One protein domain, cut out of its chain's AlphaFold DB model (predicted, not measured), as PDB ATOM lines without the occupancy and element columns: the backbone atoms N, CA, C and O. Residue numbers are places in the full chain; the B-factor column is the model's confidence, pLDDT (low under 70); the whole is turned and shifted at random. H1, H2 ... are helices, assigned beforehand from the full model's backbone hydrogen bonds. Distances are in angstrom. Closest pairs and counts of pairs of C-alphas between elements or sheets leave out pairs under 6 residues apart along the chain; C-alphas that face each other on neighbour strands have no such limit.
ATOM      1  N   LYS A  39     -24.470 -16.835  30.905       86.50
ATOM      2  CA  LYS A  39     -24.922 -18.083  31.534       86.50
ATOM      3  C   LYS A  39     -24.004 -19.281  31.302       86.50
ATOM      4  O   LYS A  39     -23.987 -20.186  32.129       86.50
ATOM      5  N   SER A  40     -23.262 -19.316  30.198       88.19
ATOM      6  CA  SER A  40     -22.388 -20.448  29.859       88.19
ATOM      7  C   SER A  40     -21.217 -20.604  30.829       88.19
ATOM      8  O   SER A  40     -20.607 -21.670  30.887       88.19
ATOM      9  N   ASN A  41     -20.915 -19.564  31.608       88.88
ATOM     10  CA  ASN A  41     -19.848 -19.562  32.590       88.88
ATOM     11  C   ASN A  41     -20.392 -19.132  33.962       88.88
ATOM     12  O   ASN A  41     -20.906 -18.026  34.141       88.88
ATOM     13  N   SER A  42     -20.243 -20.007  34.958       88.06
ATOM     14  CA  SER A  42     -20.716 -19.756  36.324       88.06
ATOM     15  C   SER A  42     -20.027 -18.556  36.981       88.06
ATOM     16  O   SER A  42     -20.649 -17.867  37.790       88.06
ATOM     17  N   ASN A  43     -18.775 -18.265  36.616       91.25
ATOM     18  CA  ASN A  43     -18.070 -17.067  37.054       91.25
ATOM     19  C   ASN A  43     -18.681 -15.808  36.431       91.25
ATOM     20  O   ASN A  43     -19.015 -14.886  37.168       91.25
ATOM     21  N   ASN A  44     -18.933 -15.802  35.115       90.69
ATOM     22  CA  ASN A  44     -19.593 -14.679  34.434       90.69
ATOM     23  C   ASN A  44     -20.966 -14.392  35.048       90.69
ATOM     24  O   ASN A  44     -21.285 -13.249  35.352       90.69
ATOM     25  N   THR A  45     -21.757 -15.436  35.308       89.94
ATOM     26  CA  THR A  45     -23.064 -15.302  35.965       89.94
ATOM     27  C   THR A  45     -22.948 -14.675  37.358       89.94
ATOM     28  O   THR A  45     -23.742 -13.803  37.709       89.94
ATOM     29  N   ARG A  46     -21.967 -15.100  38.169       91.00
ATOM     30  CA  ARG A  46     -21.741 -14.550  39.516       91.00
ATOM     31  C   ARG A  46     -21.267 -13.099  39.474       91.00
ATOM     32  O   ARG A  46     -21.798 -12.287  40.225       91.00
ATOM     33  N   LEU A  47     -20.307 -12.786  38.605       91.94
ATOM     34  CA  LEU A  47     -19.760 -11.441  38.436       91.94
ATOM     35  C   LEU A  47     -20.826 -10.474  37.928       91.94
ATOM     36  O   LEU A  47     -21.042  -9.435  38.542       91.94
ATOM     37  N   PHE A  48     -21.565 -10.854  36.885       91.00
ATOM     38  CA  PHE A  48     -22.661 -10.047  36.360       91.00
ATOM     39  C   PHE A  48     -23.747  -9.812  37.418       91.00
ATOM     40  O   PHE A  48     -24.230  -8.695  37.581       91.00
ATOM     41  N   LYS A  49     -24.099 -10.841  38.204       90.12
ATOM     42  CA  LYS A  49     -25.047 -10.695  39.318       90.12
ATOM     43  C   LYS A  49     -24.541  -9.723  40.391       90.12
ATOM     44  O   LYS A  49     -25.347  -8.955  40.906       90.12
ATOM     45  N   SER A  50     -23.248  -9.767  40.725       90.44
ATOM     46  CA  SER A  50     -22.627  -8.824  41.665       90.44
ATOM     47  C   SER A  50     -22.701  -7.399  41.128       90.44
ATOM     48  O   SER A  50     -23.233  -6.532  41.809       90.44
ATOM     49  N   LEU A  51     -22.284  -7.200  39.875       91.31
ATOM     50  CA  LEU A  51     -22.291  -5.906  39.196       91.31
ATOM     51  C   LEU A  51     -23.682  -5.265  39.193       91.31
ATOM     52  O   LEU A  51     -23.841  -4.094  39.521       91.31
ATOM     53  N   CYS A  52     -24.708  -6.057  38.879       89.69
ATOM     54  CA  CYS A  52     -26.087  -5.589  38.926       89.69
ATOM     55  C   CYS A  52     -26.523  -5.231  40.353       89.69
ATOM     56  O   CYS A  52     -27.238  -4.255  40.541       89.69
ATOM     57  N   GLY A  53     -26.090  -5.992  41.362       87.88
ATOM     58  CA  GLY A  53     -26.344  -5.669  42.766       87.88
ATOM     59  C   GLY A  53     -25.719  -4.336  43.187       87.88
ATOM     60  O   GLY A  53     -26.402  -3.527  43.812       87.88
ATOM     61  N   ASP A  54     -24.476  -4.082  42.776       88.38
ATOM     62  CA  ASP A  54     -23.749  -2.839  43.063       88.38
ATOM     63  C   ASP A  54     -24.407  -1.619  42.393       88.38
ATOM     64  O   ASP A  54     -24.411  -0.523  42.952       88.38
ATOM     65  N   MET A  55     -25.048  -1.817  41.236       86.62
ATOM     66  CA  MET A  55     -25.854  -0.798  40.547       86.62
ATOM     67  C   MET A  55     -27.304  -0.682  41.053       86.62
ATOM     68  O   MET A  55     -28.101   0.071  40.496       86.62
ATOM     69  N   GLY A  56     -27.671  -1.405  42.116       82.88
ATOM     70  CA  GLY A  56     -29.016  -1.375  42.705       82.88
ATOM     71  C   GLY A  56     -30.058  -2.223  41.964       82.88
ATOM     72  O   GLY A  56     -31.236  -2.224  42.325       82.88
ATOM     73  N   ASN A  57     -29.644  -2.995  40.962       81.44
ATOM     74  CA  ASN A  57     -30.497  -3.858  40.155       81.44
ATOM     75  C   ASN A  57     -30.534  -5.291  40.716       81.44
ATOM     76  O   ASN A  57     -29.966  -6.245  40.182       81.44
ATOM     77  N   LEU A  58     -31.221  -5.450  41.849       66.81
ATOM     78  CA  LEU A  58     -31.242  -6.695  42.633       66.81
ATOM     79  C   LEU A  58     -32.050  -7.838  41.979       66.81
ATOM     80  O   LEU A  58     -31.875  -9.007  42.324       66.81
ATOM     81  N   ASN A  59     -32.916  -7.525  41.009       66.69
ATOM     82  CA  ASN A  59     -33.854  -8.471  40.390       66.69
ATOM     83  C   ASN A  59     -33.317  -9.122  39.095       66.69
ATOM     84  O   ASN A  59     -34.061  -9.335  38.135       66.69
ATOM     85  N   THR A  60     -32.039  -9.512  39.060       68.62
ATOM     86  CA  THR A  60     -31.428 -10.211  37.902       68.62
ATOM     87  C   THR A  60     -31.785 -11.690  37.787       68.62
ATOM     88  O   THR A  60     -31.484 -12.335  36.780       68.62
ATOM     89  N   THR A  61     -32.468 -12.252  38.786       66.06
ATOM     90  CA  THR A  61     -32.828 -13.677  38.830       66.06
ATOM     91  C   THR A  61     -33.642 -14.110  37.605       66.06
ATOM     92  O   THR A  61     -33.472 -15.227  37.123       66.06
ATOM     93  N   LEU A  62     -34.478 -13.233  37.038       66.00
ATOM     94  CA  LEU A  62     -35.264 -13.560  35.842       66.00
ATOM     95  C   LEU A  62     -34.392 -13.802  34.602       66.00
ATOM     96  O   LEU A  62     -34.688 -14.707  33.824       66.00
ATOM     97  N   LEU A  63     -33.310 -13.037  34.448       72.69
ATOM     98  CA  LEU A  63     -32.374 -13.169  33.333       72.69
ATOM     99  C   LEU A  63     -31.485 -14.414  33.486       72.69
ATOM    100  O   LEU A  63     -31.210 -15.117  32.515       72.69
ATOM    101  N   LEU A  64     -31.051 -14.705  34.715       72.12
ATOM    102  CA  LEU A  64     -29.983 -15.674  34.974       72.12
ATOM    103  C   LEU A  64     -30.474 -17.083  35.362       72.12
ATOM    104  O   LEU A  64     -29.713 -18.035  35.225       72.12
ATOM    105  N   HIS A  65     -31.725 -17.262  35.816       62.69
ATOM    106  CA  HIS A  65     -32.113 -18.457  36.593       62.69
ATOM    107  C   HIS A  65     -33.093 -19.447  35.919       62.69
ATOM    108  O   HIS A  65     -33.331 -20.518  36.479       62.69
ATOM    109  N   ARG A  66     -33.704 -19.158  34.756       54.19
ATOM    110  CA  ARG A  66     -34.746 -20.045  34.178       54.19
ATOM    111  C   ARG A  66     -34.374 -20.587  32.795       54.19
ATOM    112  O   ARG A  66     -34.315 -19.846  31.822       54.19
ATOM    113  N   GLU A  67     -34.145 -21.898  32.707       52.31
ATOM    114  CA  GLU A  67     -33.638 -22.562  31.494       52.31
ATOM    115  C   GLU A  67     -34.692 -23.001  30.466       52.31
ATOM    116  O   GLU A  67     -34.323 -23.261  29.331       52.31
ATOM    117  N   VAL A  68     -35.996 -23.047  30.764       46.81
ATOM    118  CA  VAL A  68     -36.910 -23.851  29.910       46.81
ATOM    119  C   VAL A  68     -38.070 -23.060  29.275       46.81
ATOM    120  O   VAL A  68     -38.872 -23.604  28.527       46.81
ATOM    121  N   ARG A  69     -38.177 -21.743  29.509       49.84
ATOM    122  CA  ARG A  69     -39.270 -20.918  28.940       49.84
ATOM    123  C   ARG A  69     -38.849 -19.485  28.591       49.84
ATOM    124  O   ARG A  69     -39.621 -18.553  28.771       49.84
ATOM    125  N   TRP A  70     -37.610 -19.292  28.142       57.69
ATOM    126  CA  TRP A  70     -37.038 -17.956  27.908       57.69
ATOM    127  C   TRP A  70     -37.640 -17.226  26.692       57.69
ATOM    128  O   TRP A  70     -37.589 -16.004  26.629       57.69
ATOM    129  N   LEU A  71     -38.279 -17.965  25.777       52.88
ATOM    130  CA  LEU A  71     -39.028 -17.417  24.640       52.88
ATOM    131  C   LEU A  71     -40.438 -16.916  24.999       52.88
ATOM    132  O   LEU A  71     -41.110 -16.347  24.142       52.88
ATOM    133  N   SER A  72     -40.934 -17.103  26.232       52.66
ATOM    134  CA  SER A  72     -42.239 -16.535  26.584       52.66
ATOM    135  C   SER A  72     -42.118 -15.064  27.012       52.66
ATOM    136  O   SER A  72     -41.729 -14.797  28.148       52.66
ATOM    137  N   ARG A  73     -42.573 -14.169  26.118       54.25
ATOM    138  CA  ARG A  73     -43.197 -12.852  26.389       54.25
ATOM    139  C   ARG A  73     -42.308 -11.702  26.903       54.25
ATOM    140  O   ARG A  73     -42.575 -11.166  27.964       54.25
ATOM    141  N   GLY A  74     -41.256 -11.312  26.182       66.06
ATOM    142  CA  GLY A  74     -40.689  -9.946  26.285       66.06
ATOM    143  C   GLY A  74     -39.763  -9.665  27.462       66.06
ATOM    144  O   GLY A  74     -38.771  -8.969  27.287       66.06
ATOM    145  N   ASN A  75     -39.971 -10.320  28.606       74.25
ATOM    146  CA  ASN A  75     -39.211 -10.085  29.836       74.25
ATOM    147  C   ASN A  75     -37.686 -10.153  29.669       74.25
ATOM    148  O   ASN A  75     -36.973  -9.428  30.353       74.25
ATOM    149  N   VAL A  76     -37.158 -11.015  28.792       78.69
ATOM    150  CA  VAL A  76     -35.704 -11.096  28.556       78.69
ATOM    151  C   VAL A  76     -35.197  -9.884  27.781       78.69
ATOM    152  O   VAL A  76     -34.157  -9.344  28.138       78.69
ATOM    153  N   LEU A  77     -35.926  -9.447  26.752       85.44
ATOM    154  CA  LEU A  77     -35.554  -8.285  25.944       85.44
ATOM    155  C   LEU A  77     -35.660  -7.012  26.784       85.44
ATOM    156  O   LEU A  77     -34.705  -6.244  26.839       85.44
ATOM    157  N   THR A  78     -36.749  -6.878  27.547       85.81
ATOM    158  CA  THR A  78     -36.936  -5.793  28.513       85.81
ATOM    159  C   THR A  78     -35.799  -5.765  29.529       85.81
ATOM    160  O   THR A  78     -35.224  -4.714  29.771       85.81
ATOM    161  N   ARG A  79     -35.396  -6.919  30.079       86.81
ATOM    162  CA  ARG A  79     -34.271  -6.976  31.025       86.81
ATOM    163  C   ARG A  79     -32.934  -6.660  30.374       86.81
ATOM    164  O   ARG A  79     -32.121  -5.996  31.000       86.81
ATOM    165  N   LEU A  80     -32.699  -7.112  29.144       88.50
ATOM    166  CA  LEU A  80     -31.488  -6.777  28.395       88.50
ATOM    167  C   LEU A  80     -31.396  -5.266  28.144       88.50
ATOM    168  O   LEU A  80     -30.324  -4.683  28.274       88.50
ATOM    169  N   PHE A  81     -32.533  -4.644  27.831       89.12
ATOM    170  CA  PHE A  81     -32.661  -3.205  27.648       89.12
ATOM    171  C   PHE A  81     -32.442  -2.434  28.959       89.12
ATOM    172  O   PHE A  81     -31.659  -1.488  28.986       89.12
ATOM    173  N   GLU A  82     -33.082  -2.853  30.054       88.31
ATOM    174  CA  GLU A  82     -32.932  -2.238  31.383       88.31
ATOM    175  C   GLU A  82     -31.495  -2.339  31.915       88.31
ATOM    176  O   GLU A  82     -31.002  -1.390  32.514       88.31
ATOM    177  N   LEU A  83     -30.822  -3.469  31.670       90.62
ATOM    178  CA  LEU A  83     -29.473  -3.774  32.165       90.62
ATOM    179  C   LEU A  83     -28.356  -3.316  31.215       90.62
ATOM    180  O   LEU A  83     -27.231  -3.818  31.277       90.62
ATOM    181  N   ARG A  84     -28.650  -2.417  30.269       90.50
ATOM    182  CA  ARG A  84     -27.701  -2.009  29.222       90.50
ATOM    183  C   ARG A  84     -26.357  -1.553  29.796       90.50
ATOM    184  O   ARG A  84     -25.318  -1.897  29.239       90.50
ATOM    185  N   HIS A  85     -26.376  -0.769  30.872       91.00
ATOM    186  CA  HIS A  85     -25.160  -0.212  31.470       91.00
ATOM    187  C   HIS A  85     -24.316  -1.309  32.122       91.00
ATOM    188  O   HIS A  85     -23.110  -1.370  31.907       91.00
ATOM    189  N   GLU A  86     -24.962  -2.223  32.837       92.19
ATOM    190  CA  GLU A  86     -24.349  -3.393  33.451       92.19
ATOM    191  C   GLU A  86     -23.714  -4.299  32.390       92.19
ATOM    192  O   GLU A  86     -22.588  -4.753  32.564       92.19
ATOM    193  N   PHE A  87     -24.396  -4.528  31.261       92.31
ATOM    194  CA  PHE A  87     -23.838  -5.284  30.136       92.31
ATOM    195  C   PHE A  87     -22.625  -4.600  29.516       92.31
ATOM    196  O   PHE A  87     -21.618  -5.261  29.274       92.31
ATOM    197  N   LEU A  88     -22.709  -3.291  29.271       92.25
ATOM    198  CA  LEU A  88     -21.607  -2.521  28.702       92.25
ATOM    199  C   LEU A  88     -20.357  -2.600  29.579       92.25
ATOM    200  O   LEU A  88     -19.314  -3.011  29.080       92.25
ATOM    201  N   MET A  89     -20.489  -2.311  30.874       92.94
ATOM    202  CA  MET A  89     -19.376  -2.421  31.821       92.94
ATOM    203  C   MET A  89     -18.852  -3.853  31.927       92.94
ATOM    204  O   MET A  89     -17.647  -4.075  31.938       92.94
ATOM    205  N   PHE A  90     -19.738  -4.852  31.964       93.25
ATOM    206  CA  PHE A  90     -19.307  -6.246  32.025       93.25
ATOM    207  C   PHE A  90     -18.422  -6.623  30.827       93.25
ATOM    208  O   PHE A  90     -17.439  -7.348  30.991       93.25
ATOM    209  N   PHE A  91     -18.750  -6.121  29.633       93.81
ATOM    210  CA  PHE A  91     -17.989  -6.389  28.416       93.81
ATOM    211  C   PHE A  91     -16.661  -5.637  28.308       93.81
ATOM    212  O   PHE A  91     -15.849  -6.026  27.466       93.81
ATOM    213  N   GLU A  92     -16.412  -4.615  29.132       91.94
ATOM    214  CA  GLU A  92     -15.097  -3.960  29.206       91.94
ATOM    215  C   GLU A  92     -14.030  -4.949  29.692       91.94
ATOM    216  O   GLU A  92     -12.965  -5.062  29.086       91.94
ATOM    217  N   ASP A  93     -14.370  -5.744  30.709       91.19
ATOM    218  CA  ASP A  93     -13.485  -6.766  31.275       91.19
ATOM    219  C   ASP A  93     -13.653  -8.148  30.618       91.19
ATOM    220  O   ASP A  93     -12.778  -9.011  30.726       91.19
ATOM    221  N   HIS A  94     -14.776  -8.383  29.927       91.50
ATOM    222  CA  HIS A  94     -15.126  -9.681  29.338       91.50
ATOM    223  C   HIS A  94     -15.485  -9.535  27.853       91.50
ATOM    224  O   HIS A  94     -16.672  -9.489  27.504       91.50
ATOM    225  N   PRO A  95     -14.484  -9.504  26.952       90.06
ATOM    226  CA  PRO A  95     -14.715  -9.326  25.526       90.06
ATOM    227  C   PRO A  95     -15.688 -10.365  24.963       90.06
ATOM    228  O   PRO A  95     -15.496 -11.576  25.098       90.06
ATOM    229  N   PHE A  96     -16.723  -9.880  24.283       92.38
ATOM    230  CA  PHE A  96     -17.740 -10.699  23.642       92.38
ATOM    231  C   PHE A  96     -18.024 -10.175  22.237       92.38
ATOM    232  O   PHE A  96     -18.061  -8.971  22.010       92.38
ATOM    233  N   THR A  97     -18.262 -11.070  21.280       92.62
ATOM    234  CA  THR A  97     -18.378 -10.711  19.856       92.62
ATOM    235  C   THR A  97     -19.538  -9.767  19.538       92.62
ATOM    236  O   THR A  97     -19.480  -9.068  18.532       92.62
ATOM    237  N   LEU A  98     -20.578  -9.724  20.377       93.31
ATOM    238  CA  LEU A  98     -21.724  -8.823  20.208       93.31
ATOM    239  C   LEU A  98     -21.678  -7.597  21.132       93.31
ATOM    240  O   LEU A  98     -22.647  -6.844  21.158       93.31
ATOM    241  N   SER A  99     -20.598  -7.365  21.887       91.62
ATOM    242  CA  SER A  99     -20.521  -6.206  22.794       91.62
ATOM    243  C   SER A  99     -20.647  -4.874  22.045       91.62
ATOM    244  O   SER A  99     -21.300  -3.952  22.530       91.62
ATOM    245  N   SER A 100     -20.126  -4.796  20.816       92.12
ATOM    246  CA  SER A 100     -20.238  -3.615  19.952       92.12
ATOM    247  C   SER A 100     -21.687  -3.244  19.611       92.12
ATOM    248  O   SER A 100     -21.984  -2.063  19.429       92.12
ATOM    249  N   LYS A 101     -22.615  -4.214  19.601       91.88
ATOM    250  CA  LYS A 101     -24.036  -3.976  19.300       91.88
ATOM    251  C   LYS A 101     -24.718  -3.044  20.297       91.88
ATOM    252  O   LYS A 101     -25.631  -2.320  19.922       91.88
ATOM    253  N   PHE A 102     -24.234  -2.973  21.537       89.69
ATOM    254  CA  PHE A 102     -24.783  -2.083  22.567       89.69
ATOM    255  C   PHE A 102     -24.487  -0.587  22.323       89.69
ATOM    256  O   PHE A 102     -25.078   0.282  22.983       89.69
ATOM    257  N   TYR A 103     -23.603  -0.286  21.366       90.06
ATOM    258  CA  TYR A 103     -23.300   1.064  20.886       90.06
ATOM    259  C   TYR A 103     -24.037   1.411  19.582       90.06
ATOM    260  O   TYR A 103     -24.109   2.582  19.211       90.06
ATOM    261  N   GLU A 104     -24.607   0.422  18.890       92.38
ATOM    262  CA  GLU A 104     -25.365   0.629  17.658       92.38
ATOM    263  C   GLU A 104     -26.792   1.089  17.996       92.38
ATOM    264  O   GLU A 104     -27.599   0.330  18.536       92.38
ATOM    265  N   SER A 105     -27.120   2.343  17.663       89.38
ATOM    266  CA  SER A 105     -28.447   2.917  17.944       89.38
ATOM    267  C   SER A 105     -29.576   2.098  17.319       89.38
ATOM    268  O   SER A 105     -30.581   1.854  17.977       89.38
ATOM    269  N   GLU A 106     -29.402   1.643  16.076       89.81
ATOM    270  CA  GLU A 106     -30.418   0.865  15.358       89.81
ATOM    271  C   GLU A 106     -30.725  -0.452  16.076       89.81
ATOM    272  O   GLU A 106     -31.886  -0.744  16.366       89.81
ATOM    273  N   TRP A 107     -29.684  -1.200  16.450       91.31
ATOM    274  CA  TRP A 107     -29.824  -2.448  17.195       91.31
ATOM    275  C   TRP A 107     -30.594  -2.233  18.501       91.31
ATOM    276  O   TRP A 107     -31.529  -2.968  18.823       91.31
ATOM    277  N   PHE A 108     -30.240  -1.176  19.234       89.12
ATOM    278  CA  PHE A 108     -30.869  -0.861  20.510       89.12
ATOM    279  C   PHE A 108     -32.326  -0.394  20.354       89.12
ATOM    280  O   PHE A 108     -33.183  -0.771  21.153       89.12
ATOM    281  N   GLN A 109     -32.641   0.370  19.306       89.81
ATOM    282  CA  GLN A 109     -34.012   0.777  18.979       89.81
ATOM    283  C   GLN A 109     -34.888  -0.425  18.610       89.81
ATOM    284  O   GLN A 109     -36.035  -0.509  19.047       89.81
ATOM    285  N   GLN A 110     -34.349  -1.383  17.856       90.19
ATOM    286  CA  GLN A 110     -35.057  -2.616  17.514       90.19
ATOM    287  C   GLN A 110     -35.251  -3.526  18.732       90.19
ATOM    288  O   GLN A 110     -36.324  -4.107  18.897       90.19
ATOM    289  N   LEU A 111     -34.256  -3.608  19.623       89.88
ATOM    290  CA  LEU A 111     -34.394  -4.291  20.909       89.88
ATOM    291  C   LEU A 111     -35.514  -3.664  21.752       89.88
ATOM    292  O   LEU A 111     -36.341  -4.392  22.300       89.88
ATOM    293  N   ALA A 112     -35.563  -2.331  21.840       89.56
ATOM    294  CA  ALA A 112     -36.602  -1.607  22.571       89.56
ATOM    295  C   ALA A 112     -37.996  -1.865  21.979       89.56
ATOM    296  O   ALA A 112     -38.926  -2.193  22.711       89.56
ATOM    297  N   TYR A 113     -38.118  -1.804  20.651       87.50
ATOM    298  CA  TYR A 113     -39.357  -2.107  19.934       87.50
ATOM    299  C   TYR A 113     -39.853  -3.535  20.203       87.50
ATOM    300  O   TYR A 113     -41.027  -3.743  20.507       87.50
ATOM    301  N   LEU A 114     -38.961  -4.530  20.146       85.25
ATOM    302  CA  LEU A 114     -39.323  -5.910  20.473       85.25
ATOM    303  C   LEU A 114     -39.684  -6.066  21.953       85.25
ATOM    304  O   LEU A 114     -40.601  -6.816  22.278       85.25
ATOM    305  N   SER A 115     -38.992  -5.360  22.846       85.31
ATOM    306  CA  SER A 115     -39.302  -5.370  24.279       85.31
ATOM    307  C   SER A 115     -40.716  -4.854  24.543       85.31
ATOM    308  O   SER A 115     -41.447  -5.500  25.281       85.31
ATOM    309  N   ASP A 116     -41.113  -3.755  23.898       84.25
ATOM    310  CA  ASP A 116     -42.450  -3.159  24.014       84.25
ATOM    311  C   ASP A 116     -43.542  -4.101  23.475       84.25
ATOM    312  O   ASP A 116     -44.503  -4.414  24.174       84.25
ATOM    313  N   ILE A 117     -43.343  -4.666  22.277       82.31
ATOM    314  CA  ILE A 117     -44.308  -5.585  21.644       82.31
ATOM    315  C   ILE A 117     -44.534  -6.865  22.442       82.31
ATOM    316  O   ILE A 117     -45.637  -7.417  22.425       82.31
ATOM    317  N   PHE A 118     -43.478  -7.394  23.056       74.38
ATOM    318  CA  PHE A 118     -43.553  -8.662  23.762       74.38
ATOM    319  C   PHE A 118     -43.839  -8.512  25.265       74.38
ATOM    320  O   PHE A 118     -43.978  -9.558  25.909       74.38
ATOM    321  N   SER A 119     -43.903  -7.284  25.801       66.69
ATOM    322  CA  SER A 119     -44.191  -6.992  27.217       66.69
ATOM    323  C   SER A 119     -45.645  -7.231  27.636       66.69
ATOM    324  O   SER A 119     -46.551  -7.197  26.771       66.69
TER     325      SER A 119
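AT A GLANCE: This is residues 39 to 119 of the 119 residues of the protein "Zinc finger MYM-type protein 6" of Araneus ventricosus (UniProt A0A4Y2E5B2). The longest helix, H6, packs beside H3 at one end of the domain, H1 packs on H4 at the other end, and H3 and H4, joined by one residue and nearly at right angles, lie between these two outlying helices. The short H5 packs on H4 and meets H6 at a corner, while the short H2 packs on H3. The printed part has 81 residues with six named helices, H1 to H6 in order, and no named strand: all helix. It is compact, with a radius of gyration of the C-alphas of 12.6 A, and spans 32 by 28 by 24 A.

IN THESE COORDINATES: H6, residues 105 to 118, is 19.9 A long and runs from C-alpha 105 at (-28.447, 2.917, 17.944) to C-alpha 118 at (-43.553, -8.662, 23.762). H3 is residues 75 to 82 and H5 residues 99 to 103. H4, residues 84 to 93, measures 15.1 A. H1, residues 42 to 54, measures 18.5 A and begins at C-alpha 42 (-20.716, -19.756, 36.324). H2 is residues 61 to 64.

HOW THE PARTS SIT: H6 touches H3, opposite ways at a steep tilt of 38 degrees; their closest C-alphas, Thr 78 and Ser 115, are 4.9 A apart. H5 and H6 only just touch, and only at the corner, with C-alphas 101 and 107 closest at 6.3 A. H4 touches H5, Phe 91 to Ser 99, 6.2 A between C-alphas. Residues 48 to 52 of H1 touch H4 at a steep tilt of 52 degrees, opposite ways, with C-alphas 52 and 86 closest at 6.1 A. H2 touches H3, with C-alphas 63 and 76 closest at 6.2 A. H1 and H6 are apart. Every O i to N i+4 pair is within hydrogen-bond range in H1, H3 and H6; H4 has 5 of 6, H5 has 0 of 1 but 2 of 2 O i to N i+3 pairs, and H2 is too short for an i+4 pair.

THE WHOLE: The C-alphas farthest apart, of Asn 43 and Ile 117, are 32.5 A apart. The printed part has no cut and no long link. Mean pLDDT of the printed part is 82.7; residues 58 to 62, 65 to 74 and 119 are under 70.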